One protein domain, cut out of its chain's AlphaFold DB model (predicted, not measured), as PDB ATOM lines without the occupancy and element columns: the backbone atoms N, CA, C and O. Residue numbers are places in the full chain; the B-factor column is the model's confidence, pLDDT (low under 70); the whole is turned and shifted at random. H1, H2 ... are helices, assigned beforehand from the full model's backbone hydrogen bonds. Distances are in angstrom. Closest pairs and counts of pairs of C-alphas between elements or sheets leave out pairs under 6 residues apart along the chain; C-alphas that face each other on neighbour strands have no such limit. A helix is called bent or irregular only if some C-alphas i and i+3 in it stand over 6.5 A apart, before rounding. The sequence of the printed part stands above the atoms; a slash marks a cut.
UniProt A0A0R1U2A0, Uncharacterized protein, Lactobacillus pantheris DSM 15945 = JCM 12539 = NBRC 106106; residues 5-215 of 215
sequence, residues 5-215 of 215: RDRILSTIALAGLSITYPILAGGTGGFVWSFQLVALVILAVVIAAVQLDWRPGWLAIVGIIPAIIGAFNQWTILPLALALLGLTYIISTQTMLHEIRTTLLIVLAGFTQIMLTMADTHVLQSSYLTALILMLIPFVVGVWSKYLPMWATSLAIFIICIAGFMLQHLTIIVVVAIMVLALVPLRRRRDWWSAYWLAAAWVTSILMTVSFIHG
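What this domain is: This is residues 5 to 215 of the 215 residues of an uncharacterized protein of Lactobacillus pantheris DSM 15945 = JCM 12539 = NBRC 106106 (UniProt A0A0R1U2A0). What shape do these atoms make? They make a slab of aligned helices two layers thick: H4, H5, H6 and H7 stand side by side in one row, H2, H1, H9 and H8 in the other, and H3 closes the end beside H2 and H4. It is an up-and-down bundle of nine helices, each running against the one before it in the chain. What is it made of, and how large is it? The printed part has 211 residues with nine named helices, H1 to H9 in order, and no named strand; the class is all helix. It is compact, with a radius of gyration of the C-alphas of 16.9 A and spans of 48 by 42 by 24 A.

How they stand to each other: What does the first helix touch? H1, residues 5 to 25, forms a hairpin with H2, residues 35 to 52, at a shallow tilt of 22 degrees; their closest C-alphas, of Thr 11 and Ala 48, are 5.0 A apart. H1 touches H9, residues 194 to 214, which runs the same way; the closest C-alphas, of Ser 10 and Ala 195, are 3.9 A apart. What follows along the chain? H3, residues 56 to 70, touches H4, residues 77 to 93, closest at the C-alphas of Ala 67 and Ala 81, 5.8 A. The hub is H5, residues 98 to 121, which touches H1, H2, H4, H9 and H6, residues 126 to 143; the closest C-alphas of H5 and H6, of Thr 103 and Val 140, are 5.7 A apart. H7, residues 150 to 166, and H8, residues 172 to 188, form a hairpin at a shallow tilt of 10 degrees and are both apart from H5. Are the helix backbones complete? Every O i to N i+4 pair is within hydrogen-bond range in H4, H5, H7 and H9, against 15 of 17 in H1, 12 of 14 in H2, 9 of 11 in H3, 12 of 14 in H6 and 9 of 13 in H8.

Where its parts are: Where are the anchor points? C-alpha 5 of H1 is at (224.776, 130.178, 168.888), and C-alpha 214 of H9 at (189.849, 126.510, 169.168). How long are the longer helices? From first to last C-alpha H5 measures 34.5 A, H9 30.8 A and H1 29.9 A. Which helices are irregular? H1 is, with C-alphas 18 and 21 7.1 A apart; H6, with a kink of 28 degrees near residue 135, and H8 only just are, at 6.6 A for C-alphas 135 and 138 and 6.7 A for 182 and 185.

The domain as a whole: How far does it reach? The two C-alphas farthest apart, of Asn 73 and Arg 187, are 48.6 A from each other. Is anything cut or uncertain? The printed part has no cut and no long link. The model's pLDDT is under 70 at residues 25 to 31, 188 to 191 and 213 to 215.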
ATOM      1  N   ARG A   5     226.096 130.282 168.254       85.69
ATOM      2  CA  ARG A   5     224.776 130.178 168.888       85.69
ATOM      3  C   ARG A   5     223.655 130.721 167.999       85.69
ATOM      4  O   ARG A   5     222.629 130.065 167.871       85.69
ATOM      5  N   ASP A   6     223.837 131.892 167.389       84.12
ATOM      6  CA  ASP A   6     222.830 132.478 166.488       84.12
ATOM      7  C   ASP A   6     222.630 131.610 165.239       84.12
ATOM      8  O   ASP A   6     221.501 131.402 164.811       84.12
ATOM      9  N   ARG A   7     223.698 131.005 164.703       84.25
ATOM     10  CA  ARG A   7     223.596 130.056 163.579       84.25
ATOM     11  C   ARG A   7     222.751 128.836 163.939       84.25
ATOM     12  O   ARG A   7     221.794 128.537 163.240       84.25
ATOM     13  N   ILE A   8     223.042 128.183 165.064       88.88
ATOM     14  CA  ILE A   8     222.286 127.001 165.508       88.88
ATOM     15  C   ILE A   8     220.814 127.358 165.751       88.88
ATOM     16  O   ILE A   8     219.918 126.674 165.260       88.88
ATOM     17  N   LEU A   9     220.552 128.449 166.476       91.25
ATOM     18  CA  LEU A   9     219.185 128.858 166.794       91.25
ATOM     19  C   LEU A   9     218.407 129.309 165.553       91.25
ATOM     20  O   LEU A   9     217.228 128.988 165.439       91.25
ATOM     21  N   SER A  10     219.045 130.013 164.614       89.94
ATOM     22  CA  SER A  10     218.407 130.407 163.351       89.94
ATOM     23  C   SER A  10     218.142 129.209 162.445       89.94
ATOM     24  O   SER A  10     217.079 129.168 161.840       89.94
ATOM     25  N   THR A  11     219.019 128.199 162.414       91.06
ATOM     26  CA  THR A  11     218.754 126.920 161.735       91.06
ATOM     27  C   THR A  11     217.529 126.222 162.319       91.06
ATOM     28  O   THR A  11     216.632 125.840 161.570       91.06
ATOM     29  N   ILE A  12     217.450 126.090 163.647       92.38
ATOM     30  CA  ILE A  12     216.303 125.449 164.310       92.38
ATOM     31  C   ILE A  12     215.019 126.238 164.034       92.38
ATOM     32  O   ILE A  12     214.014 125.654 163.638       92.38
ATOM     33  N   ALA A  13     215.059 127.563 164.192       93.38
ATOM     34  CA  ALA A  13     213.905 128.421 163.958       93.38
ATOM     35  C   ALA A  13     213.469 128.427 162.484       93.38
ATOM     36  O   ALA A  13     212.274 128.444 162.211       93.38
ATOM     37  N   LEU A  14     214.408 128.367 161.535       93.88
ATOM     38  CA  LEU A  14     214.115 128.266 160.104       93.88
ATOM     39  C   LEU A  14     213.454 126.930 159.761       93.88
ATOM     40  O   LEU A  14     212.461 126.924 159.035       93.88
ATOM     41  N   ALA A  15     213.972 125.815 160.284       93.06
ATOM     42  CA  ALA A  15     213.363 124.500 160.092       93.06
ATOM     43  C   ALA A  15     211.952 124.468 160.699       93.06
ATOM     44  O   ALA A  15     210.994 124.094 160.025       93.06
ATOM     45  N   GLY A  16     211.818 124.949 161.939       91.69
ATOM     46  CA  GLY A  16     210.544 125.068 162.638       91.69
ATOM     47  C   GLY A  16     209.532 125.893 161.847       91.69
ATOM     48  O   GLY A  16     208.458 125.391 161.520       91.69
ATOM     49  N   LEU A  17     209.890 127.119 161.460       93.06
ATOM     50  CA  LEU A  17     209.033 127.999 160.667       93.06
ATOM     51  C   LEU A  17     208.636 127.355 159.334       93.06
ATOM     52  O   LEU A  17     207.461 127.366 158.987       93.06
ATOM     53  N   SER A  18     209.589 126.780 158.602       91.06
ATOM     54  CA  SER A  18     209.348 126.184 157.279       91.06
ATOM     55  C   SER A  18     208.359 125.018 157.312       91.06
ATOM     56  O   SER A  18     207.591 124.841 156.373       91.06
ATOM     57  N   ILE A  19     208.385 124.219 158.381       89.19
ATOM     58  CA  ILE A  19     207.670 122.938 158.458       89.19
ATOM     59  C   ILE A  19     206.333 123.073 159.194       89.19
ATOM     60  O   ILE A  19     205.350 122.429 158.834       89.19
ATOM     61  N   THR A  20     206.278 123.908 160.233       83.50
ATOM     62  CA  THR A  20     205.178 123.874 161.204       83.50
ATOM     63  C   THR A  20     203.862 124.374 160.620       83.50
ATOM     64  O   THR A  20     202.843 123.721 160.797       83.50
ATOM     65  N   TYR A  21     203.864 125.499 159.902       74.94
ATOM     66  CA  TYR A  21     202.616 126.062 159.383       74.94
ATOM     67  C   TYR A  21     201.928 125.156 158.349       74.94
ATOM     68  O   TYR A  21     200.750 124.887 158.548       74.94
ATOM     69  N   PRO A  22     202.607 124.603 157.321       74.31
ATOM     70  CA  PRO A  22     201.977 123.685 156.371       74.31
ATOM     71  C   PRO A  22     201.394 122.440 157.039       74.31
ATOM     72  O   PRO A  22     200.243 122.104 156.790       74.31
ATOM     73  N   ILE A  23     202.165 121.798 157.928       73.38
ATOM     74  CA  ILE A  23     201.737 120.567 158.607       73.38
ATOM     75  C   ILE A  23     200.537 120.831 159.516       73.38
ATOM     76  O   ILE A  23     199.606 120.032 159.560       73.38
ATOM     77  N   LEU A  24     200.548 121.947 160.247       70.56
ATOM     78  CA  LEU A  24     199.462 122.283 161.158       70.56
ATOM     79  C   LEU A  24     198.224 122.822 160.415       70.56
ATOM     80  O   LEU A  24     197.098 122.511 160.802       70.56
ATOM     81  N   ALA A  25     198.403 123.606 159.347       64.31
ATOM     82  CA  ALA A  25     197.313 124.190 158.559       64.31
ATOM     83  C   ALA A  25     196.521 123.155 157.740       64.31
ATOM     84  O   ALA A  25     195.379 123.433 157.380       64.31
ATOM     85  N   GLY A  26     197.070 121.956 157.502       59.38
ATOM     86  CA  GLY A  26     196.330 120.818 156.935       59.38
ATOM     87  C   GLY A  26     195.168 120.313 157.809       59.38
ATOM     88  O   GLY A  26     194.307 119.575 157.332       59.38
ATOM     89  N   GLY A  27     195.102 120.733 159.080       55.00
ATOM     90  CA  GLY A  27     193.997 120.437 159.994       55.00
ATOM     91  C   GLY A  27     193.793 118.942 160.291       55.00
ATOM     92  O   GLY A  27     194.658 118.101 160.054       55.00
ATOM     93  N   THR A  28     192.610 118.600 160.815       44.50
ATOM     94  CA  THR A  28     192.170 117.215 161.092       44.50
ATOM     95  C   THR A  28     191.731 116.450 159.834       44.50
ATOM     96  O   THR A  28     191.459 115.255 159.916       44.50
ATOM     97  N   GLY A  29     191.664 117.128 158.681       53.34
ATOM     98  CA  GLY A  29     191.314 116.572 157.366       53.34
ATOM     99  C   GLY A  29     192.457 115.841 156.656       53.34
ATOM    100  O   GLY A  29     192.233 115.281 155.589       53.34
ATOM    101  N   GLY A  30     193.638 115.786 157.280       52.53
ATOM    102  CA  GLY A  30     194.700 114.852 156.934       52.53
ATOM    103  C   GLY A  30     195.676 115.407 155.911       52.53
ATOM    104  O   GLY A  30     195.523 115.181 154.719       52.53
ATOM    105  N   PHE A  31     196.742 116.033 156.407       60.59
ATOM    106  CA  PHE A  31     198.005 116.087 155.678       60.59
ATOM    107  C   PHE A  31     198.389 114.635 155.344       60.59
ATOM    108  O   PHE A  31     198.651 113.836 156.257       60.59
ATOM    109  N   VAL A  32     198.321 114.239 154.071       71.00
ATOM    110  CA  VAL A  32     198.518 112.831 153.711       71.00
ATOM    111  C   VAL A  32     200.013 112.569 153.680       71.00
ATOM    112  O   VAL A  32     200.730 113.022 152.789       71.00
ATOM    113  N   TRP A  33     200.495 111.809 154.664       77.75
ATOM    114  CA  TRP A  33     201.892 111.391 154.723       77.75
ATOM    115  C   TRP A  33     202.230 110.489 153.540       77.75
ATOM    116  O   TRP A  33     202.061 109.271 153.571       77.75
ATOM    117  N   SER A  34     202.727 111.116 152.483       84.19
ATOM    118  CA  SER A  34     203.261 110.461 151.303       84.19
ATOM    119  C   SER A  34     204.786 110.461 151.350       84.19
ATOM    120  O   SER A  34     205.425 111.305 151.983       84.19
ATOM    121  N   PHE A  35     205.396 109.523 150.631       86.12
ATOM    122  CA  PHE A  35     206.850 109.480 150.483       86.12
ATOM    123  C   PHE A  35     207.420 110.786 149.896       86.12
ATOM    124  O   PHE A  35     208.499 111.227 150.287       86.12
ATOM    125  N   GLN A  36     206.662 111.448 149.015       87.56
ATOM    126  CA  GLN A  36     207.013 112.747 148.433       87.56
ATOM    127  C   GLN A  36     207.045 113.849 149.484       87.56
ATOM    128  O   GLN A  36     208.018 114.596 149.570       87.56
ATOM    129  N   LEU A  37     206.011 113.919 150.319       87.12
ATOM    130  CA  LEU A  37     205.937 114.914 151.374       87.12
ATOM    131  C   LEU A  37     207.071 114.731 152.388       87.12
ATOM    132  O   LEU A  37     207.729 115.705 152.753       87.12
ATOM    133  N   VAL A  38     207.361 113.489 152.791       90.12
ATOM    134  CA  VAL A  38     208.498 113.187 153.676       90.12
ATOM    135  C   VAL A  38     209.814 113.655 153.048       90.12
ATOM    136  O   VAL A  38     210.625 114.283 153.731       90.12
ATOM    137  N   ALA A  39     210.016 113.424 151.749       92.56
ATOM    138  CA  ALA A  39     211.195 113.920 151.045       92.56
ATOM    139  C   ALA A  39     211.278 115.456 151.064       92.56
ATOM    140  O   ALA A  39     212.341 116.004 151.342       92.56
ATOM    141  N   LEU A  40     210.167 116.168 150.864       92.19
ATOM    142  CA  LEU A  40     210.147 117.633 150.930       92.19
ATOM    143  C   LEU A  40     210.356 118.181 152.350       92.19
ATOM    144  O   LEU A  40     210.981 119.230 152.516       92.19
ATOM    145  N   VAL A  41     209.909 117.466 153.385       92.75
ATOM    146  CA  VAL A  41     210.231 117.799 154.783       92.75
ATOM    147  C   VAL A  41     211.729 117.612 155.042       92.75
ATOM    148  O   VAL A  41     212.363 118.491 155.626       92.75
ATOM    149  N   ILE A  42     212.328 116.522 154.549       94.19
ATOM    150  CA  ILE A  42     213.785 116.320 154.608       94.19
ATOM    151  C   ILE A  42     214.505 117.456 153.874       94.19
ATOM    152  O   ILE A  42     215.469 118.006 154.403       94.19
ATOM    153  N   LEU A  43     214.021 117.862 152.696       94.75
ATOM    154  CA  LEU A  43     214.563 119.006 151.965       94.75
ATOM    155  C   LEU A  43     214.504 120.295 152.800       94.75
ATOM    156  O   LEU A  43     215.506 121.002 152.872       94.75
ATOM    157  N   ALA A  44     213.387 120.582 153.472       93.81
ATOM    158  CA  ALA A  44     213.261 121.744 154.357       93.81
ATOM    159  C   ALA A  44     214.301 121.721 155.495       93.81
ATOM    160  O   ALA A  44     214.925 122.741 155.800       93.81
ATOM    161  N   VAL A  45     214.551 120.543 156.080       94.38
ATOM    162  CA  VAL A  45     215.606 120.357 157.090       94.38
ATOM    163  C   VAL A  45     216.995 120.579 156.489       94.38
ATOM    164  O   VAL A  45     217.817 121.261 157.101       94.38
ATOM    165  N   VAL A  46     217.269 120.066 155.285       94.06
ATOM    166  CA  VAL A  46     218.550 120.275 154.589       94.06
ATOM    167  C   VAL A  46     218.772 121.757 154.278       94.06
ATOM    168  O   VAL A  46     219.853 122.276 154.555       94.06
ATOM    169  N   ILE A  47     217.750 122.463 153.786       93.88
ATOM    170  CA  ILE A  47     217.787 123.911 153.525       93.88
ATOM    171  C   ILE A  47     218.192 124.679 154.788       93.88
ATOM    172  O   ILE A  47     219.024 125.588 154.713       93.88
ATOM    173  N   ALA A  48     217.646 124.298 155.944       92.50
ATOM    174  CA  ALA A  48     218.007 124.897 157.222       92.50
ATOM    175  C   ALA A  48     219.418 124.495 157.687       92.50
ATOM    176  O   ALA A  48     220.167 125.334 158.198       92.50
ATOM    177  N   ALA A  49     219.814 123.235 157.485       91.75
ATOM    178  CA  ALA A  49     221.125 122.714 157.866       91.75
ATOM    179  C   ALA A  49     222.276 123.360 157.078       91.75
ATOM    180  O   ALA A  49     223.359 123.546 157.631       91.75
ATOM    181  N   VAL A  50     222.046 123.775 155.825       90.50
ATOM    182  CA  VAL A  50     223.020 124.548 155.026       90.50
ATOM    183  C   VAL A  50     223.470 125.819 155.766       90.50
ATOM    184  O   VAL A  50     224.633 126.209 155.666       90.50
ATOM    185  N   GLN A  51     222.604 126.415 156.595       88.19
ATOM    186  CA  GLN A  51     222.919 127.620 157.375       88.19
ATOM    187  C   GLN A  51     223.898 127.383 158.541       88.19
ATOM    188  O   GLN A  51     224.435 128.352 159.087       88.19
ATOM    189  N   LEU A  52     224.184 126.122 158.896       86.62
ATOM    190  CA  LEU A  52     225.219 125.775 159.879       86.62
ATOM    191  C   LEU A  52     226.640 126.002 159.347       86.62
ATOM    192  O   LEU A  52     227.574 126.035 160.146       86.62
ATOM    193  N   ASP A  53     226.801 126.200 158.032       77.38
ATOM    194  CA  ASP A  53     228.063 126.610 157.398       77.38
ATOM    195  C   ASP A  53     229.215 125.596 157.565       77.38
ATOM    196  O   ASP A  53     230.390 125.934 157.491       77.38
ATOM    197  N   TRP A  54     228.893 124.319 157.810       74.06
ATOM    198  CA  TRP A  54     229.911 123.271 157.937       74.06
ATOM    199  C   TRP A  54     230.451 122.859 156.561       74.06
ATOM    200  O   TRP A  54     231.660 122.842 156.337       74.06
ATOM    201  N   ARG A  55     229.547 122.519 155.632       83.38
ATOM    202  CA  ARG A  55     229.844 122.151 154.236       83.38
ATOM    203  C   ARG A  55     228.663 122.524 153.328       83.38
ATOM    204  O   ARG A  55     227.958 121.627 152.857       83.38
ATOM    205  N   PRO A  56     228.417 123.823 153.086       81.19
ATOM    206  CA  PRO A  56     227.201 124.287 152.415       81.19
ATOM    207  C   PRO A  56     227.028 123.694 151.010       81.19
ATOM    208  O   PRO A  56     225.924 123.294 150.655       81.19
ATOM    209  N   GLY A  57     228.116 123.539 150.244       82.25
ATOM    210  CA  GLY A  57     228.070 122.926 148.911       82.25
ATOM    211  C   GLY A  57     227.644 121.453 148.930       82.25
ATOM    212  O   GLY A  57     226.770 121.056 148.169       82.25
ATOM    213  N   TRP A  58     228.197 120.648 149.844       87.25
ATOM    214  CA  TRP A  58     227.816 119.236 149.971       87.25
ATOM    215  C   TRP A  58     226.375 119.070 150.442       87.25
ATOM    216  O   TRP A  58     225.652 118.243 149.899       87.25
ATOM    217  N   LEU A  59     225.942 119.872 151.417       87.81
ATOM    218  CA  LEU A  59     224.562 119.839 151.902       87.81
ATOM    219  C   LEU A  59     223.567 120.259 150.811       87.81
ATOM    220  O   LEU A  59     222.525 119.625 150.673       87.81
ATOM    221  N   ALA A  60     223.908 121.257 149.989       85.06
ATOM    222  CA  ALA A  60     223.084 121.655 148.851       85.06
ATOM    223  C   ALA A  60     222.966 120.532 147.804       85.06
ATOM    224  O   ALA A  60     221.863 120.255 147.340       85.06
ATOM    225  N   ILE A  61     224.071 119.841 147.488       89.19
ATOM    226  CA  ILE A  61     224.067 118.683 146.575       89.19
ATOM    227  C   ILE A  61     223.214 117.546 147.143       89.19
ATOM    228  O   ILE A  61     222.378 116.992 146.432       89.19
ATOM    229  N   VAL A  62     223.378 117.221 148.428       90.94
ATOM    230  CA  VAL A  62     222.565 116.199 149.106       90.94
ATOM    231  C   VAL A  62     221.079 116.561 149.055       90.94
ATOM    232  O   VAL A  62     220.256 115.671 148.872       90.94
ATOM    233  N   GLY A  63     220.736 117.850 149.135       90.00
ATOM    234  CA  GLY A  63     219.366 118.353 149.006       90.00
ATOM    235  C   GLY A  63     218.719 118.129 147.634       90.00
ATOM    236  O   GLY A  63     217.494 118.087 147.545       90.00
ATOM    237  N   ILE A  64     219.493 117.906 146.569       93.25
ATOM    238  CA  ILE A  64     218.936 117.639 145.231       93.25
ATOM    239  C   ILE A  64     218.147 116.321 145.220       93.25
ATOM    240  O   ILE A  64     217.096 116.235 144.589       93.25
ATOM    241  N   ILE A  65     218.609 115.308 145.957       94.31
ATOM    242  CA  ILE A  65     217.956 113.993 146.032       94.31
ATOM    243  C   ILE A  65     216.515 114.108 146.571       94.31
ATOM    244  O   ILE A  65     215.590 113.720 145.853       94.31
ATOM    245  N   PRO A  66     216.268 114.661 147.778       94.56
ATOM    246  CA  PRO A  66     214.913 114.838 148.278       94.56
ATOM    247  C   PRO A  66     214.087 115.818 147.434       94.56
ATOM    248  O   PRO A  66     212.876 115.641 147.356       94.56
ATOM    249  N   ALA A  67     214.701 116.796 146.755       92.25
ATOM    250  CA  ALA A  67     213.984 117.669 145.822       92.25
ATOM    251  C   ALA A  67     213.413 116.898 144.619       92.25
ATOM    252  O   ALA A  67     212.244 117.070 144.277       92.25
ATOM    253  N   ILE A  68     214.210 116.014 144.010       93.69
ATOM    254  CA  ILE A  68     213.771 115.172 142.887       93.69
ATOM    255  C   ILE A  68     212.695 114.183 143.345       93.69
ATOM    256  O   ILE A  68     211.658 114.059 142.697       93.69
ATOM    257  N   ILE A  69     212.920 113.507 144.474       92.75
ATOM    258  CA  ILE A  69     211.959 112.543 145.027       92.75
ATOM    259  C   ILE A  69     210.635 113.236 145.376       92.75
ATOM    260  O   ILE A  69     209.563 112.741 145.031       92.75
ATOM    261  N   GLY A  70     210.709 114.390 146.037       87.06
ATOM    262  CA  GLY A  70     209.547 115.167 146.456       87.06
ATOM    263  C   GLY A  70     208.720 115.709 145.293       87.06
ATOM    264  O   GLY A  70     207.498 115.770 145.388       87.06
ATOM    265  N   ALA A  71     209.361 116.043 144.171       89.56
ATOM    266  CA  ALA A  71     208.693 116.560 142.979       89.56
ATOM    267  C   ALA A  71     208.236 115.472 141.987       89.56
ATOM    268  O   ALA A  71     207.713 115.811 140.926       89.56
ATOM    269  N   PHE A  72     208.404 114.180 142.300       87.06
ATOM    270  CA  PHE A  72     208.220 113.080 141.342       87.06
ATOM    271  C   PHE A  72     206.850 113.074 140.634       87.06
ATOM    272  O   PHE A  72     206.790 112.888 139.419       87.06
ATOM    273  N   ASN A  73     205.763 113.341 141.366       82.25
ATOM    274  CA  ASN A  73     204.404 113.417 140.805       82.25
ATOM    275  C   ASN A  73     203.963 114.845 140.443       82.25
ATOM    276  O   ASN A  73     202.883 115.030 139.888       82.25
ATOM    277  N   GLN A  74     204.775 115.860 140.746       84.00
ATOM    278  CA  GLN A  74     204.437 117.265 140.529       84.00
ATOM    279  C   GLN A  74     205.694 118.060 140.164       84.00
ATOM    280  O   GLN A  74     206.236 118.840 140.947       84.00
ATOM    281  N   TRP A  75     206.141 117.877 138.921       85.81
ATOM    282  CA  TRP A  75     207.368 118.480 138.389       85.81
ATOM    283  C   TRP A  75     207.395 120.010 138.449       85.81
ATOM    284  O   TRP A  75     208.471 120.600 138.443       85.81
ATOM    285  N   THR A  76     206.239 120.668 138.571       85.00
ATOM    286  CA  THR A  76     206.146 122.121 138.773       85.00
ATOM    287  C   THR A  76     206.748 122.587 140.103       85.00
ATOM    288  O   THR A  76     207.132 123.750 140.210       85.00
ATOM    289  N   ILE A  77     206.899 121.696 141.090       89.00
ATOM    290  CA  ILE A  77     207.569 121.978 142.368       89.00
ATOM    291  C   ILE A  77     209.096 121.976 142.212       89.00
ATOM    292  O   ILE A  77     209.792 122.686 142.938       89.00
ATOM    293  N   LEU A  78     209.639 121.225 141.248       91.94
ATOM    294  CA  LEU A  78     211.083 121.043 141.110       91.94
ATOM    295  C   LEU A  78     211.843 122.363 140.866       91.94
ATOM    296  O   LEU A  78     212.832 122.589 141.567       91.94
ATOM    297  N   PRO A  79     211.409 123.275 139.966       93.31
ATOM    298  CA  PRO A  79     212.059 124.574 139.805       93.31
ATOM    299  C   PRO A  79     212.105 125.378 141.107       93.31
ATOM    300  O   PRO A  79     213.130 125.986 141.412       93.31
ATOM    301  N   LEU A  80     211.026 125.342 141.897       92.88
ATOM    302  CA  LEU A  80     210.965 126.016 143.192       92.88
ATOM    303  C   LEU A  80     211.947 125.380 144.185       92.88
ATOM    304  O   LEU A  80     212.745 126.093 144.784       92.88
ATOM    305  N   ALA A  81     211.950 124.053 144.319       93.75
ATOM    306  CA  ALA A  81     212.852 123.332 145.218       93.75
ATOM    307  C   ALA A  81     214.336 123.598 144.896       93.75
ATOM    308  O   ALA A  81     215.137 123.871 145.794       93.75
ATOM    309  N   LEU A  82     214.701 123.586 143.610       93.94
ATOM    310  CA  LEU A  82     216.059 123.900 143.159       93.94
ATOM    311  C   LEU A  82     216.415 125.373 143.394       93.94
ATOM    312  O   LEU A  82     217.529 125.666 143.830       93.94
ATOM    313  N   ALA A  83     215.478 126.298 143.166       94.69
ATOM    314  CA  ALA A  83     215.678 127.711 143.471       94.69
ATOM    315  C   ALA A  83     215.896 127.945 144.973       94.69
ATOM    316  O   ALA A  83     216.762 128.736 145.342       94.69
ATOM    317  N   LEU A  84     215.181 127.227 145.845       95.06
ATOM    318  CA  LEU A  84     215.374 127.298 147.297       95.06
ATOM    319  C   LEU A  84     216.745 126.766 147.726       95.06
ATOM    320  O   LEU A  84     217.396 127.379 148.575       95.06
ATOM    321  N   LEU A  85     217.223 125.681 147.110       94.56
ATOM    322  CA  LEU A  85     218.586 125.179 147.322       94.56
ATOM    323  C   LEU A  85     219.648 126.180 146.852       94.56
ATOM    324  O   LEU A  85     220.601 126.456 147.583       94.56
ATOM    325  N   GLY A  86     219.467 126.769 145.671       93.31
ATOM    326  CA  GLY A  86     220.352 127.816 145.161       93.31
ATOM    327  C   GLY A  86     220.375 129.042 146.075       93.31
ATOM    328  O   GLY A  86     221.444 129.530 146.440       93.31
ATOM    329  N   LEU A  87     219.202 129.499 146.517       93.62
ATOM    330  CA  LEU A  87     219.073 130.639 147.416       93.62
ATOM    331  C   LEU A  87     219.708 130.355 148.783       93.62
ATOM    332  O   LEU A  87     220.463 131.192 149.275       93.62
ATOM    333  N   THR A  88     219.474 129.181 149.386       93.69
ATOM    334  CA  THR A  88     220.099 128.834 150.676       93.69
ATOM    335  C   THR A  88     221.623 128.757 150.563       93.69
ATOM    336  O   THR A  88     222.333 129.262 151.437       93.69
ATOM    337  N   TYR A  89     222.140 128.242 149.441       92.50
ATOM    338  CA  TYR A  89     223.571 128.216 149.154       92.50
ATOM    339  C   TYR A  89     224.149 129.633 149.044       92.50
ATOM    340  O   TYR A  89     225.149 129.938 149.701       92.50
ATOM    341  N   ILE A  90     223.488 130.527 148.301       92.31
ATOM    342  CA  ILE A  90     223.881 131.940 148.179       92.31
ATOM    343  C   ILE A  90     223.889 132.621 149.556       92.31
ATOM    344  O   ILE A  90     224.879 133.258 149.908       92.31
ATOM    345  N   ILE A  91     222.838 132.443 150.366       92.06
ATOM    346  CA  ILE A  91     222.755 133.021 151.719       92.06
ATOM    347  C   ILE A  91     223.893 132.515 152.618       92.06
ATOM    348  O   ILE A  91     224.423 133.277 153.427       92.06
ATOM    349  N   SER A  92     224.260 131.235 152.501       89.31
ATOM    350  CA  SER A  92     225.310 130.637 153.336       89.31
ATOM    351  C   SER A  92     226.722 131.085 152.948       89.31
ATOM    352  O   SER A  92     227.565 131.250 153.823       89.31
ATOM    353  N   THR A  93     226.977 131.314 151.658       88.31
ATOM    354  CA  THR A  93     228.332 131.548 151.130       88.31
ATOM    355  C   THR A  93     228.671 133.018 150.914       88.31
ATOM    356  O   THR A  93     229.845 133.382 150.943       88.31
ATOM    357  N   GLN A  94     227.673 133.874 150.698       88.44
ATOM    358  CA  GLN A  94     227.898 135.286 150.406       88.44
ATOM    359  C   GLN A  94     227.899 136.137 151.675       88.44
ATOM    360  O   GLN A  94     227.082 135.978 152.585       88.44
ATOM    361  N   THR A  95     228.800 137.116 151.716       86.12
ATOM    362  CA  THR A  95     228.788 138.154 152.748       86.12
ATOM    363  C   THR A  95     227.634 139.115 152.489       86.12
ATOM    364  O   THR A  95     227.594 139.772 151.451       86.12
ATOM    365  N   MET A  96     226.703 139.217 153.434       89.25
ATOM    366  CA  MET A  96     225.501 140.042 153.305       89.25
ATOM    367  C   MET A  96     225.304 140.914 154.542       89.25
ATOM    368  O   MET A  96     225.737 140.556 155.642       89.25
ATOM    369  N   LEU A  97     224.598 142.034 154.364       90.50
ATOM    370  CA  LEU A  97     224.045 142.799 155.480       90.50
ATOM    371  C   LEU A  97     223.087 141.917 156.291       90.50
ATOM    372  O   LEU A  97     222.404 141.047 155.740       90.50
ATOM    373  N   HIS A  98     223.041 142.138 157.604       89.25
ATOM    374  CA  HIS A  98     222.253 141.327 158.536       89.25
ATOM    375  C   HIS A  98     220.757 141.356 158.201       89.25
ATOM    376  O   HIS A  98     220.073 140.331 158.247       89.25
ATOM    377  N   GLU A  99     220.271 142.522 157.800       91.44
ATOM    378  CA  GLU A  99     218.884 142.794 157.451       91.44
ATOM    379  C   GLU A  99     218.484 142.051 156.172       91.44
ATOM    380  O   GLU A  99     217.444 141.388 156.131       91.44
ATOM    381  N   ILE A 100     219.357 142.075 155.161       92.94
ATOM    382  CA  ILE A 100     219.171 141.332 153.908       92.94
ATOM    383  C   ILE A 100     219.171 139.833 154.193       92.94
ATOM    384  O   ILE A 100     218.242 139.136 153.791       92.94
ATOM    385  N   ARG A 101     220.163 139.335 154.941       93.19
ATOM    386  CA  ARG A 101     220.247 137.915 155.300       93.19
ATOM    387  C   ARG A 101     218.989 137.446 156.027       93.19
ATOM    388  O   ARG A 101     218.414 136.434 155.647       93.19
ATOM    389  N   THR A 102     218.553 138.175 157.052       93.31
ATOM    390  CA  THR A 102     217.379 137.794 157.852       93.31
ATOM    391  C   THR A 102     216.103 137.826 157.014       93.31
ATOM    392  O   THR A 102     215.309 136.890 157.077       93.31
ATOM    393  N   THR A 103     215.937 138.849 156.170       95.50
ATOM    394  CA  THR A 103     214.816 138.934 155.220       95.50
ATOM    395  C   THR A 103     214.803 137.728 154.285       95.50
ATOM    396  O   THR A 103     213.771 137.080 154.134       95.50
ATOM    397  N   LEU A 104     215.953 137.374 153.702       95.44
ATOM    398  CA  LEU A 104     216.066 136.225 152.810       95.44
ATOM    399  C   LEU A 104     215.776 134.898 153.522       95.44
ATOM    400  O   LEU A 104     215.156 134.033 152.917       95.44
ATOM    401  N   LEU A 105     216.151 134.739 154.796       95.44
ATOM    402  CA  LEU A 105     215.797 133.551 155.584       95.44
ATOM    403  C   LEU A 105     214.283 133.458 155.842       95.44
ATOM    404  O   LEU A 105     213.723 132.368 155.762       95.44
ATOM    405  N   ILE A 106     213.610 134.583 156.107       95.62
ATOM    406  CA  ILE A 106     212.143 134.628 156.251       95.62
ATOM    407  C   ILE A 106     211.465 134.276 154.919       95.62
ATOM    408  O   ILE A 106     210.538 133.468 154.890       95.62
ATOM    409  N   VAL A 107     211.952 134.839 153.810       95.31
ATOM    410  CA  VAL A 107     211.454 134.552 152.455       95.31
ATOM    411  C   VAL A 107     211.662 133.079 152.094       95.31
ATOM    412  O   VAL A 107     210.740 132.429 151.605       95.31
ATOM    413  N   LEU A 108     212.843 132.530 152.387       95.50
ATOM    414  CA  LEU A 108     213.175 131.117 152.202       95.50
ATOM    415  C   LEU A 108     212.204 130.219 152.978       95.50
ATOM    416  O   LEU A 108     211.700 129.244 152.422       95.50
ATOM    417  N   ALA A 109     211.888 130.574 154.226       95.25
ATOM    418  CA  ALA A 109     210.901 129.855 155.021       95.25
ATOM    419  C   ALA A 109     209.507 129.918 154.382       95.25
ATOM    420  O   ALA A 109     208.885 128.879 154.186       95.25
ATOM    421  N   GLY A 110     209.044 131.108 153.985       93.75
ATOM    422  CA  GLY A 110     207.741 131.293 153.340       93.75
ATOM    423  C   GLY A 110     207.592 130.484 152.048       93.75
ATOM    424  O   GLY A 110     206.599 129.783 151.868       93.75
ATOM    425  N   PHE A 111     208.598 130.489 151.173       94.31
ATOM    426  CA  PHE A 111     208.558 129.660 149.967       94.31
ATOM    427  C   PHE A 111     208.673 128.161 150.254       94.31
ATOM    428  O   PHE A 111     208.077 127.363 149.533       94.31
ATOM    429  N   THR A 112     209.379 127.763 151.314       93.81
ATOM    430  CA  THR A 112     209.392 126.360 151.759       93.81
ATOM    431  C   THR A 112     208.008 125.941 152.265       93.81
ATOM    432  O   THR A 112     207.552 124.843 151.953       93.81
ATOM    433  N   GLN A 113     207.294 126.835 152.958       92.06
ATOM    434  CA  GLN A 113     205.907 126.599 153.354       92.06
ATOM    435  C   GLN A 113     204.981 126.477 152.136       92.06
ATOM    436  O   GLN A 113     204.154 125.573 152.087       92.06
ATOM    437  N   ILE A 114     205.141 127.339 151.126       90.94
ATOM    438  CA  ILE A 114     204.405 127.243 149.852       90.94
ATOM    439  C   ILE A 114     204.671 125.897 149.174       90.94
ATOM    440  O   ILE A 114     203.729 125.219 148.781       90.94
ATOM    441  N   MET A 115     205.939 125.495 149.073       91.56
ATOM    442  CA  MET A 115     206.349 124.228 148.468       91.56
ATOM    443  C   MET A 115     205.672 123.029 149.149       91.56
ATOM    444  O   MET A 115     205.113 122.177 148.463       91.56
ATOM    445  N   LEU A 116     205.691 122.982 150.485       89.69
ATOM    446  CA  LEU A 116     205.072 121.902 151.258       89.69
ATOM    447  C   LEU A 116     203.547 121.885 151.110       89.69
ATOM    448  O   LEU A 116     202.971 120.821 150.910       89.69
ATOM    449  N   THR A 117     202.890 123.045 151.143       87.00
ATOM    450  CA  THR A 117     201.436 123.130 150.947       87.00
ATOM    451  C   THR A 117     201.025 122.746 149.526       87.00
ATOM    452  O   THR A 117     200.024 122.054 149.347       87.00
ATOM    453  N   MET A 118     201.792 123.149 148.508       85.38
ATOM    454  CA  MET A 118     201.527 122.775 147.114       85.38
ATOM    455  C   MET A 118     201.690 121.278 146.865       85.38
ATOM    456  O   MET A 118     200.984 120.748 146.014       85.38
ATOM    457  N   ALA A 119     202.602 120.617 147.580       84.44
ATOM    458  CA  ALA A 119     202.814 119.180 147.460       84.44
ATOM    459  C   ALA A 119     201.646 118.352 148.011       84.44
ATOM    460  O   ALA A 119     201.395 117.261 147.513       84.44
ATOM    461  N   ASP A 120     200.950 118.870 149.025       80.50
ATOM    462  CA  ASP A 120     199.792 118.212 149.638       80.50
ATOM    463  C   ASP A 120     198.488 118.541 148.891       80.50
ATOM    464  O   ASP A 120     197.712 117.661 148.535       80.50
ATOM    465  N   THR A 121     198.263 119.820 148.584       78.81
ATOM    466  CA  THR A 121     196.979 120.294 148.030       78.81
ATOM    467  C   THR A 121     196.928 120.342 146.503       78.81
ATOM    468  O   THR A 121     195.858 120.561 145.936       78.81
ATOM    469  N   HIS A 122     198.071 120.202 145.820       75.56
ATOM    470  CA  HIS A 122     198.264 120.385 144.372       75.56
ATOM    471  C   HIS A 122     197.846 121.756 143.794       75.56
ATOM    472  O   HIS A 122     198.154 122.052 142.637       75.56
ATOM    473  N   VAL A 123     197.198 122.622 144.579       74.75
ATOM    474  CA  VAL A 123     196.657 123.919 144.165       74.75
ATOM    475  C   VAL A 123     197.057 124.989 145.171       74.75
ATOM    476  O   VAL A 123     196.786 124.890 146.364       74.75
ATOM    477  N   LEU A 124     197.654 126.070 144.675       77.25
ATOM    478  CA  LEU A 124     198.029 127.205 145.505       77.25
ATOM    479  C   LEU A 124     196.841 128.160 145.662       77.25
ATOM    480  O   LEU A 124     196.477 128.876 144.730       77.25
ATOM    481  N   GLN A 125     196.228 128.173 146.844       81.75
ATOM    482  CA  GLN A 125     195.111 129.070 147.131       81.75
ATOM    483  C   GLN A 125     195.598 130.499 147.400       81.75
ATOM    484  O   GLN A 125     196.524 130.721 148.181       81.75
ATOM    485  N   SER A 126     194.924 131.484 146.797       84.00
ATOM    486  CA  SER A 126     195.222 132.909 147.015       84.00
ATOM    487  C   SER A 126     195.085 133.303 148.492       84.00
ATOM    488  O   SER A 126     195.954 133.974 149.036       84.00
ATOM    489  N   SER A 127     194.060 132.790 149.180       84.38
ATOM    490  CA  SER A 127     193.833 133.014 150.615       84.38
ATOM    491  C   SER A 127     195.015 132.574 151.484       84.38
ATOM    492  O   SER A 127     195.408 133.300 152.397       84.38
ATOM    493  N   TYR A 128     195.615 131.417 151.181       84.31
ATOM    494  CA  TYR A 128     196.803 130.919 151.876       84.31
ATOM    495  C   TYR A 128     198.004 131.846 151.669       84.31
ATOM    496  O   TYR A 128     198.676 132.210 152.634       84.31
ATOM    497  N   LEU A 129     198.245 132.275 150.426       87.88
ATOM    498  CA  LEU A 129     199.325 133.211 150.111       87.88
ATOM    499  C   LEU A 129     199.142 134.549 150.822       87.88
ATOM    500  O   LEU A 129     200.092 135.063 151.407       87.88
ATOM    501  N   THR A 130     197.929 135.097 150.812       90.25
ATOM    502  CA  THR A 130     197.623 136.357 151.490       90.25
ATOM    503  C   THR A 130     197.846 136.236 152.995       90.25
ATOM    504  O   THR A 130     198.523 137.088 153.569       90.25
ATOM    505  N   ALA A 131     197.369 135.162 153.630       87.94
ATOM    506  CA  ALA A 131     197.602 134.916 155.054       87.94
ATOM    507  C   ALA A 131     199.100 134.779 155.380       87.94
ATOM    508  O   ALA A 131     199.591 135.402 156.322       87.94
ATOM    509  N   LEU A 132     199.847 134.030 154.562       89.50
ATOM    510  CA  LEU A 132     201.290 133.858 154.717       89.50
ATOM    511  C   LEU A 132     202.034 135.196 154.615       89.50
ATOM    512  O   LEU A 132     202.873 135.515 155.456       89.50
ATOM    513  N   ILE A 133     201.701 136.004 153.609       92.12
ATOM    514  CA  ILE A 133     202.288 137.329 153.394       92.12
ATOM    515  C   ILE A 133     202.004 138.240 154.595       92.12
ATOM    516  O   ILE A 133     202.926 138.852 155.136       92.12
ATOM    517  N   LEU A 134     200.751 138.297 155.046       92.44
ATOM    518  CA  LEU A 134     200.341 139.121 156.186       92.44
ATOM    519  C   LEU A 134     201.005 138.689 157.499       92.44
ATOM    520  O   LEU A 134     201.254 139.532 158.358       92.44
ATOM    521  N   MET A 135     201.330 137.403 157.645       91.50
ATOM    522  CA  MET A 135     202.047 136.878 158.804       91.50
ATOM    523  C   MET A 135     203.549 137.197 158.758       91.50
ATOM    524  O   MET A 135     204.136 137.509 159.792       91.50
ATOM    525  N   LEU A 136     204.189 137.137 157.584       94.06
ATOM    526  CA  LEU A 136     205.647 137.283 157.459       94.06
ATOM    527  C   LEU A 136     206.118 138.735 157.268       94.06
ATOM    528  O   LEU A 136     207.162 139.107 157.815       94.06
ATOM    529  N   ILE A 137     205.378 139.571 156.526       95.00
ATOM    530  CA  ILE A 137     205.776 140.965 156.244       95.00
ATOM    531  C   ILE A 137     206.047 141.774 157.522       95.00
ATOM    532  O   ILE A 137     207.057 142.479 157.541       95.00
ATOM    533  N   PRO A 138     205.236 141.704 158.594       94.75
ATOM    534  CA  PRO A 138     205.501 142.464 159.816       94.75
ATOM    535  C   PRO A 138     206.900 142.219 160.394       94.75
ATOM    536  O   PRO A 138     207.548 143.153 160.869       94.75
ATOM    537  N   PHE A 139     207.409 140.988 160.293       94.25
ATOM    538  CA  PHE A 139     208.762 140.649 160.730       94.25
ATOM    539  C   PHE A 139     209.829 141.177 159.776       94.25
ATOM    540  O   PHE A 139     210.863 141.651 160.238       94.25
ATOM    541  N   VAL A 140     209.570 141.185 158.465       94.25
ATOM    542  CA  VAL A 140     210.451 141.849 157.491       94.25
ATOM    543  C   VAL A 140     210.531 143.351 157.779       94.25
ATOM    544  O   VAL A 140     211.625 143.896 157.884       94.25
ATOM    545  N   VAL A 141     209.399 144.023 158.003       93.56
ATOM    546  CA  VAL A 141     209.371 145.448 158.385       93.56
ATOM    547  C   VAL A 141     210.134 145.679 159.695       93.56
ATOM    548  O   VAL A 141     210.910 146.632 159.800       93.56
ATOM    549  N   GLY A 142     209.968 144.788 160.675       90.56
ATOM    550  CA  GLY A 142     210.695 144.826 161.945       90.56
ATOM    551  C   GLY A 142     212.217 144.727 161.781       90.56
ATOM    552  O   GLY A 142     212.948 145.499 162.407       90.56
ATOM    553  N   VAL A 143     212.698 143.847 160.896       91.88
ATOM    554  CA  VAL A 143     214.131 143.682 160.585       91.88
ATOM    555  C   VAL A 143     214.750 144.986 160.071       91.88
ATOM    556  O   VAL A 143     215.848 145.350 160.487       91.88
ATOM    557  N   TRP A 144     214.033 145.730 159.228       91.88
ATOM    558  CA  TRP A 144     214.510 146.987 158.633       91.88
ATOM    559  C   TRP A 144     214.255 148.226 159.495       91.88
ATOM    560  O   TRP A 144     214.540 149.354 159.085       91.88
ATOM    561  N   SER A 145     213.749 148.041 160.713       88.25
ATOM    562  CA  SER A 145     213.289 149.151 161.543       88.25
ATOM    563  C   SER A 145     214.354 150.174 161.928       88.25
ATOM    564  O   SER A 145     214.020 151.317 162.222       88.25
ATOM    565  N   LYS A 146     215.634 149.805 161.888       85.69
ATOM    566  CA  LYS A 146     216.763 150.716 162.131       85.69
ATOM    567  C   LYS A 146     216.832 151.879 161.140       85.69
ATOM    568  O   LYS A 146     217.323 152.947 161.493       85.69
ATOM    569  N   TYR A 147     216.344 151.669 159.921       87.38
ATOM    570  CA  TYR A 147     216.363 152.662 158.845       87.38
ATOM    571  C   TYR A 147     215.094 153.514 158.790       87.38
ATOM    572  O   TYR A 147     215.010 154.444 157.991       87.38
ATOM    573  N   LEU A 148     214.104 153.209 159.629       86.00
ATOM    574  CA  LEU A 148     212.802 153.858 159.627       86.00
ATOM    575  C   LEU A 148     212.549 154.531 160.980       86.00
ATOM    576  O   LEU A 148     212.969 154.028 162.024       86.00
ATOM    577  N   PRO A 149     211.829 155.662 161.019       88.56
ATOM    578  CA  PRO A 149     211.439 156.237 162.292       88.56
ATOM    579  C   PRO A 149     210.496 155.275 163.033       88.56
ATOM    580  O   PRO A 149     209.658 154.598 162.435       88.56
ATOM    581  N   MET A 150     210.631 155.219 164.361       88.50
ATOM    582  CA  MET A 150     209.908 154.260 165.214       88.50
ATOM    583  C   MET A 150     208.382 154.351 165.062       88.50
ATOM    584  O   MET A 150     207.683 153.341 165.124       88.50
ATOM    585  N   TRP A 151     207.856 155.558 164.843       90.19
ATOM    586  CA  TRP A 151     206.427 155.754 164.618       90.19
ATOM    587  C   TRP A 151     205.978 155.146 163.282       90.19
ATOM    588  O   TRP A 151     204.925 154.522 163.233       90.19
ATOM    589  N   ALA A 152     206.789 155.255 162.223       91.56
ATOM    590  CA  ALA A 152     206.436 154.744 160.900       91.56
ATOM    591  C   ALA A 152     206.468 153.214 160.856       91.56
ATOM    592  O   ALA A 152     205.573 152.604 160.283       91.56
ATOM    593  N   THR A 153     207.449 152.584 161.507       90.44
ATOM    594  CA  THR A 153     207.495 151.115 161.654       90.44
ATOM    595  C   THR A 153     206.313 150.587 162.452       90.44
ATOM    596  O   THR A 153     205.665 149.633 162.027       90.44
ATOM    597  N   SER A 154     205.993 151.244 163.569       92.06
ATOM    598  CA  SER A 154     204.840 150.876 164.394       92.06
ATOM    599  C   SER A 154     203.528 151.015 163.626       92.06
ATOM    600  O   SER A 154     202.703 150.105 163.650       92.06
ATOM    601  N   LEU A 155     203.361 152.121 162.894       94.12
ATOM    602  CA  LEU A 155     202.185 152.369 162.068       94.12
ATOM    603  C   LEU A 155     202.071 151.353 160.923       94.12
ATOM    604  O   LEU A 155     200.986 150.830 160.690       94.12
ATOM    605  N   ALA A 156     203.172 151.030 160.242       94.00
ATOM    606  CA  ALA A 156     203.181 150.042 159.165       94.00
ATOM    607  C   ALA A 156     202.763 148.653 159.668       94.00
ATOM    608  O   ALA A 156     201.863 148.039 159.096       94.00
ATOM    609  N   ILE A 157     203.361 148.183 160.769       94.38
ATOM    610  CA  ILE A 157     203.000 146.899 161.389       94.38
ATOM    611  C   ILE A 157     201.530 146.909 161.821       94.38
ATOM    612  O   ILE A 157     200.818 145.940 161.557       94.38
ATOM    613  N   PHE A 158     201.056 148.003 162.422       94.94
ATOM    614  CA  PHE A 158     199.658 148.150 162.821       94.94
ATOM    615  C   PHE A 158     198.704 148.046 161.625       94.94
ATOM    616  O   PHE A 158     197.782 147.235 161.659       94.94
ATOM    617  N   ILE A 159     198.952 148.797 160.549       95.31
ATOM    618  CA  ILE A 159     198.122 148.771 159.336       95.31
ATOM    619  C   ILE A 159     198.069 147.359 158.745       95.31
ATOM    620  O   ILE A 159     196.983 146.884 158.423       95.31
ATOM    621  N   ILE A 160     199.209 146.667 158.646       94.94
ATOM    622  CA  ILE A 160     199.266 145.298 158.109       94.94
ATOM    623  C   ILE A 160     198.448 144.332 158.979       94.94
ATOM    624  O   ILE A 160     197.671 143.537 158.451       94.94
ATOM    625  N   CYS A 161     198.580 144.418 160.305       93.62
ATOM    626  CA  CYS A 161     197.852 143.540 161.219       93.62
ATOM    627  C   CYS A 161     196.338 143.792 161.179       93.62
ATOM    628  O   CYS A 161     195.559 142.841 161.111       93.62
ATOM    629  N   ILE A 162     195.916 145.062 161.182       94.06
ATOM    630  CA  ILE A 162     194.498 145.429 161.087       94.06
ATOM    631  C   ILE A 162     193.923 145.015 159.734       94.06
ATOM    632  O   ILE A 162     192.830 144.454 159.698       94.06
ATOM    633  N   ALA A 163     194.656 145.216 158.636       93.62
ATOM    634  CA  ALA A 163     194.239 144.740 157.321       93.62
ATOM    635  C   ALA A 163     194.041 143.218 157.320       93.62
ATOM    636  O   ALA A 163     193.011 142.738 156.857       93.62
ATOM    637  N   GLY A 164     194.973 142.458 157.902       91.25
ATOM    638  CA  GLY A 164     194.835 141.005 157.985       91.25
ATOM    639  C   GLY A 164     193.660 140.539 158.845       91.25
ATOM    640  O   GLY A 164     192.994 139.574 158.478       91.25
ATOM    641  N   PHE A 165     193.349 141.250 159.930       92.69
ATOM    642  CA  PHE A 165     192.154 140.982 160.733       92.69
ATOM    643  C   PHE A 165     190.856 141.313 159.983       92.69
ATOM    644  O   PHE A 165     189.939 140.497 159.954       92.69
ATOM    645  N   MET A 166     190.789 142.472 159.320       93.19
ATOM    646  CA  MET A 166     189.619 142.888 158.532       93.19
ATOM    647  C   MET A 166     189.350 141.949 157.349       93.19
ATOM    648  O   MET A 166     188.198 141.686 157.022       93.19
ATOM    649  N   LEU A 167     190.408 141.405 156.738       91.50
ATOM    650  CA  LEU A 167     190.318 140.398 155.678       91.50
ATOM    651  C   LEU A 167     190.043 138.979 156.206       91.50
ATOM    652  O   LEU A 167     190.037 138.037 155.420       91.50
ATOM    653  N   GLN A 168     189.842 138.811 157.518       88.12
ATOM    654  CA  GLN A 168     189.609 137.515 158.175       88.12
ATOM    655  C   GLN A 168     190.745 136.500 157.951       88.12
ATOM    656  O   GLN A 168     190.564 135.291 158.076       88.12
ATOM    657  N   HIS A 169     191.944 136.998 157.643       87.56
ATOM    658  CA  HIS A 169     193.143 136.195 157.443       87.56
ATOM    659  C   HIS A 169     194.032 136.126 158.677       87.56
ATOM    660  O   HIS A 169     194.991 135.373 158.635       87.56
ATOM    661  N   LEU A 170     193.773 136.901 159.735       88.75
ATOM    662  CA  LEU A 170     194.482 136.853 161.018       88.75
ATOM    663  C   LEU A 170     193.465 136.912 162.162       88.75
ATOM    664  O   LEU A 170     192.504 137.676 162.094       88.75
ATOM    665  N   THR A 171     193.696 136.162 163.238       90.12
ATOM    666  CA  THR A 171     192.891 136.261 164.467       90.12
ATOM    667  C   THR A 171     193.409 137.373 165.382       90.12
ATOM    668  O   THR A 171     194.565 137.791 165.281       90.12
ATOM    669  N   ILE A 172     192.579 137.849 166.320       89.81
ATOM    670  CA  ILE A 172     192.973 138.900 167.281       89.81
ATOM    671  C   ILE A 172     194.206 138.479 168.089       89.81
ATOM    672  O   ILE A 172     195.119 139.280 168.287       89.81
ATOM    673  N   ILE A 173     194.266 137.214 168.521       90.62
ATOM    674  CA  ILE A 173     195.398 136.674 169.287       90.62
ATOM    675  C   ILE A 173     196.689 136.773 168.466       90.62
ATOM    676  O   ILE A 173     197.718 137.223 168.974       90.62
ATOM    677  N   VAL A 174     196.631 136.409 167.182       90.81
ATOM    678  CA  VAL A 174     197.780 136.478 166.271       90.81
ATOM    679  C   VAL A 174     198.183 137.919 165.998       90.81
ATOM    680  O   VAL A 174     199.373 138.221 166.030       90.81
ATOM    681  N   VAL A 175     197.224 138.826 165.800       92.50
ATOM    682  CA  VAL A 175     197.495 140.263 165.641       92.50
ATOM    683  C   VAL A 175     198.263 140.812 166.837       92.50
ATOM    684  O   VAL A 175     199.315 141.426 166.661       92.50
ATOM    685  N   VAL A 176     197.783 140.553 168.055       93.38
ATOM    686  CA  VAL A 176     198.456 141.011 169.277       93.38
ATOM    687  C   VAL A 176     199.855 140.400 169.381       93.38
ATOM    688  O   VAL A 176     200.812 141.118 169.672       93.38
ATOM    689  N   ALA A 177     200.007 139.106 169.089       93.75
ATOM    690  CA  ALA A 177     201.304 138.437 169.116       93.75
ATOM    691  C   ALA A 177     202.294 139.028 168.097       93.75
ATOM    692  O   ALA A 177     203.429 139.332 168.471       93.75
ATOM    693  N   ILE A 178     201.871 139.246 166.846       94.44
ATOM    694  CA  ILE A 178     202.688 139.885 165.805       94.44
ATOM    695  C   ILE A 178     203.094 141.287 166.255       94.44
ATOM    696  O   ILE A 178     204.277 141.618 166.207       94.44
ATOM    697  N   MET A 179     202.151 142.104 166.732       93.06
ATOM    698  CA  MET A 179     202.453 143.460 167.193       93.06
ATOM    699  C   MET A 179     203.474 143.451 168.331       93.06
ATOM    700  O   MET A 179     204.458 144.181 168.279       93.06
ATOM    701  N   VAL A 180     203.296 142.606 169.346       93.38
ATOM    702  CA  VAL A 180     204.246 142.529 170.463       93.38
ATOM    703  C   VAL A 180     205.621 142.073 169.969       93.38
ATOM    704  O   VAL A 180     206.620 142.747 170.221       93.38
ATOM    705  N   LEU A 181     205.693 140.965 169.234       93.31
ATOM    706  CA  LEU A 181     206.965 140.371 168.822       93.31
ATOM    707  C   LEU A 181     207.705 141.198 167.759       93.31
ATOM    708  O   LEU A 181     208.930 141.257 167.776       93.31
ATOM    709  N   ALA A 182     206.998 141.880 166.860       90.56
ATOM    710  CA  ALA A 182     207.632 142.732 165.858       90.56
ATOM    711  C   ALA A 182     208.077 144.091 166.432       90.56
ATOM    712  O   ALA A 182     209.076 144.650 165.974       90.56
ATOM    713  N   LEU A 183     207.380 144.620 167.449       90.50
ATOM    714  CA  LEU A 183     207.660 145.947 168.015       90.50
ATOM    715  C   LEU A 183     208.610 145.926 169.223       90.50
ATOM    716  O   LEU A 183     209.308 146.914 169.453       90.50
ATOM    717  N   VAL A 184     208.691 144.832 169.990       89.06
ATOM    718  CA  VAL A 184     209.625 144.705 171.134       89.06
ATOM    719  C   VAL A 184     211.072 145.084 170.763       89.06
ATOM    720  O   VAL A 184     211.700 145.844 171.517       89.06
ATOM    721  N   PRO A 185     211.609 144.651 169.606       85.06
ATOM    722  CA  PRO A 185     212.946 145.029 169.166       85.06
ATOM    723  C   PRO A 185     213.183 146.530 168.987       85.06
ATOM    724  O   PRO A 185     214.297 147.001 169.254       85.06
ATOM    725  N   LEU A 186     212.145 147.289 168.612       80.44
ATOM    726  CA  LEU A 186     212.228 148.725 168.315       80.44
ATOM    727  C   LEU A 186     212.742 149.539 169.501       80.44
ATOM    728  O   LEU A 186     213.459 150.525 169.321       80.44
ATOM    729  N   ARG A 187     212.424 149.109 170.728       74.06
ATOM    730  CA  ARG A 187     212.805 149.827 171.953       74.06
ATOM    731  C   ARG A 187     214.320 149.871 172.166       74.06
ATOM    732  O   ARG A 187     214.813 150.800 172.798       74.06
ATOM    733  N   ARG A 188     215.060 148.876 171.666       68.69
ATOM    734  CA  ARG A 188     216.512 148.765 171.879       68.69
ATOM    735  C   ARG A 188     217.356 149.358 170.746       68.69
ATOM    736  O   ARG A 188     218.566 149.440 170.934       68.69
ATOM    737  N   ARG A 189     216.753 149.758 169.610       63.34
ATOM    738  CA  ARG A 189     217.428 150.316 168.408       63.34
ATOM    739  C   ARG A 189     218.761 149.628 168.057       63.34
ATOM    740  O   ARG A 189     219.735 150.276 167.683       63.34
ATOM    741  N   ARG A 190     218.819 148.309 168.223       65.62
ATOM    742  CA  ARG A 190     220.009 147.488 167.983       65.62
ATOM    743  C   ARG A 190     219.623 146.342 167.072       65.62
ATOM    744  O   ARG A 190     218.483 145.900 167.126       65.62
ATOM    745  N   ASP A 191     220.569 145.847 166.287       69.25
ATOM    746  CA  ASP A 191     220.348 144.690 165.425       69.25
ATOM    747  C   ASP A 191     220.102 143.453 166.307       69.25
ATOM    748  O   ASP A 191     220.968 143.038 167.086       69.25
ATOM    749  N   TRP A 192     218.885 142.908 166.245       81.06
ATOM    750  CA  TRP A 192     218.518 141.670 166.939       81.06
ATOM    751  C   TRP A 192     218.953 140.459 166.121       81.06
ATOM    752  O   TRP A 192     218.963 140.503 164.894       81.06
ATOM    753  N   TRP A 193     219.292 139.369 166.809       87.62
ATOM    754  CA  TRP A 193     219.743 138.117 166.200       87.62
ATOM    755  C   TRP A 193     218.744 137.575 165.172       87.62
ATOM    756  O   TRP A 193     217.533 137.678 165.373       87.62
ATOM    757  N   SER A 194     219.237 136.947 164.101       88.62
ATOM    758  CA  SER A 194     218.373 136.403 163.036       88.62
ATOM    759  C   SER A 194     217.409 135.355 163.596       88.62
ATOM    760  O   SER A 194     216.244 135.291 163.206       88.62
ATOM    761  N   ALA A 195     217.888 134.574 164.571       91.06
ATOM    762  CA  ALA A 195     217.092 133.577 165.269       91.06
ATOM    763  C   ALA A 195     215.843 134.157 165.948       91.06
ATOM    764  O   ALA A 195     214.821 133.479 165.992       91.06
ATOM    765  N   TYR A 196     215.898 135.398 166.450       93.25
ATOM    766  CA  TYR A 196     214.743 136.031 167.089       93.25
ATOM    767  C   TYR A 196     213.607 136.241 166.091       93.25
ATOM    768  O   TYR A 196     212.479 135.854 166.365       93.25
ATOM    769  N   TRP A 197     213.910 136.817 164.927       93.69
ATOM    770  CA  TRP A 197     212.905 137.125 163.911       93.69
ATOM    771  C   TRP A 197     212.259 135.862 163.344       93.69
ATOM    772  O   TRP A 197     211.040 135.799 163.208       93.69
ATOM    773  N   LEU A 198     213.068 134.828 163.092       93.44
ATOM    774  CA  LEU A 198     212.579 133.526 162.641       93.44
ATOM    775  C   LEU A 198     211.726 132.836 163.712       93.44
ATOM    776  O   LEU A 198     210.659 132.319 163.399       93.44
ATOM    777  N   ALA A 199     212.164 132.853 164.975       93.38
ATOM    778  CA  ALA A 199     211.410 132.255 166.074       93.38
ATOM    779  C   ALA A 199     210.108 133.016 166.354       93.38
ATOM    780  O   ALA A 199     209.087 132.395 166.627       93.38
ATOM    781  N   ALA A 200     210.120 134.345 166.253       93.38
ATOM    782  CA  ALA A 200     208.931 135.170 166.403       93.38
ATOM    783  C   ALA A 200     207.892 134.851 165.320       93.38
ATOM    784  O   ALA A 200     206.740 134.572 165.651       93.38
ATOM    785  N   ALA A 201     208.319 134.791 164.054       92.56
ATOM    786  CA  ALA A 201     207.468 134.355 162.952       92.56
ATOM    787  C   ALA A 201     206.935 132.932 163.182       92.56
ATOM    788  O   ALA A 201     205.740 132.683 163.025       92.56
ATOM    789  N   TRP A 202     207.792 132.015 163.639       93.75
ATOM    790  CA  TRP A 202     207.410 130.630 163.915       93.75
ATOM    791  C   TRP A 202     206.336 130.526 165.003       93.75
ATOM    792  O   TRP A 202     205.327 129.848 164.810       93.75
ATOM    793  N   VAL A 203     206.505 131.247 166.114       93.00
ATOM    794  CA  VAL A 203     205.512 131.308 167.196       93.00
ATOM    795  C   VAL A 203     204.182 131.846 166.677       93.00
ATOM    796  O   VAL A 203     203.138 131.279 166.994       93.00
ATOM    797  N   THR A 204     204.189 132.889 165.843       90.62
ATOM    798  CA  THR A 204     202.937 133.412 165.273       90.62
ATOM    799  C   THR A 204     202.254 132.431 164.330       90.62
ATOM    800  O   THR A 204     201.029 132.349 164.349       90.62
ATOM    801  N   SER A 205     203.013 131.617 163.592       86.50
ATOM    802  CA  SER A 205     202.448 130.532 162.787       86.50
ATOM    803  C   SER A 205     201.762 129.466 163.639       86.50
ATOM    804  O   SER A 205     200.673 129.021 163.290       86.50
ATOM    805  N   ILE A 206     202.362 129.088 164.773       88.31
ATOM    806  CA  ILE A 206     201.754 128.134 165.714       88.31
ATOM    807  C   ILE A 206     200.465 128.715 166.300       88.31
ATOM    808  O   ILE A 206     199.430 128.050 166.293       88.31
ATOM    809  N   LEU A 207     200.517 129.958 166.788       88.75
ATOM    810  CA  LEU A 207     199.352 130.635 167.363       88.75
ATOM    811  C   LEU A 207     198.212 130.740 166.357       88.75
ATOM    812  O   LEU A 207     197.058 130.552 166.731       88.75
ATOM    813  N   MET A 208     198.540 130.990 165.091       85.50
ATOM    814  CA  MET A 208     197.556 131.046 164.024       85.50
ATOM    815  C   MET A 208     196.803 129.733 163.890       85.50
ATOM    816  O   MET A 208     195.573 129.723 163.973       85.50
ATOM    817  N   THR A 209     197.516 128.614 163.799       79.88
ATOM    818  CA  THR A 209     196.856 127.313 163.721       79.88
ATOM    819  C   THR A 209     196.049 126.992 164.977       79.88
ATOM    820  O   THR A 209     194.897 126.577 164.875       79.88
ATOM    821  N   VAL A 210     196.609 127.220 166.169       80.75
ATOM    822  CA  VAL A 210     195.897 126.952 167.429       80.75
ATOM    823  C   VAL A 210     194.616 127.781 167.520       80.75
ATOM    824  O   VAL A 210     193.585 127.249 167.932       80.75
ATOM    825  N   SER A 211     194.659 129.046 167.092       80.19
ATOM    826  CA  SER A 211     193.501 129.942 167.120       80.19
ATOM    827  C   SER A 211     192.381 129.515 166.169       80.19
ATOM    828  O   SER A 211     191.220 129.666 166.520       80.19
ATOM    829  N   PHE A 212     192.697 128.909 165.020       72.25
ATOM    830  CA  PHE A 212     191.666 128.353 164.136       72.25
ATOM    831  C   PHE A 212     191.044 127.060 164.661       72.25
ATOM    832  O   PHE A 212     189.875 126.802 164.394       72.25
ATOM    833  N   ILE A 213     191.807 126.247 165.395       68.88
ATOM    834  CA  ILE A 213     191.306 124.983 165.956       68.88
ATOM    835  C   ILE A 213     190.337 125.234 167.119       68.88
ATOM    836  O   ILE A 213     189.394 124.470 167.299       68.88
ATOM    837  N   HIS A 214     190.570 126.285 167.911       59.94
ATOM    838  CA  HIS A 214     189.849 126.510 169.168       59.94
ATOM    839  C   HIS A 214     188.736 127.559 169.103       59.94
ATOM    840  O   HIS A 214     188.096 127.734 170.133       59.94
ATOM    841  N   GLY A 215     188.507 128.189 167.938       50.06
ATOM    842  CA  GLY A 215     187.346 129.047 167.644       50.06
ATOM    843  C   GLY A 215     186.944 130.005 168.757       50.06
ATOM    844  O   GLY A 215     186.018 129.641 169.511       50.06
TER     845      GLY A 215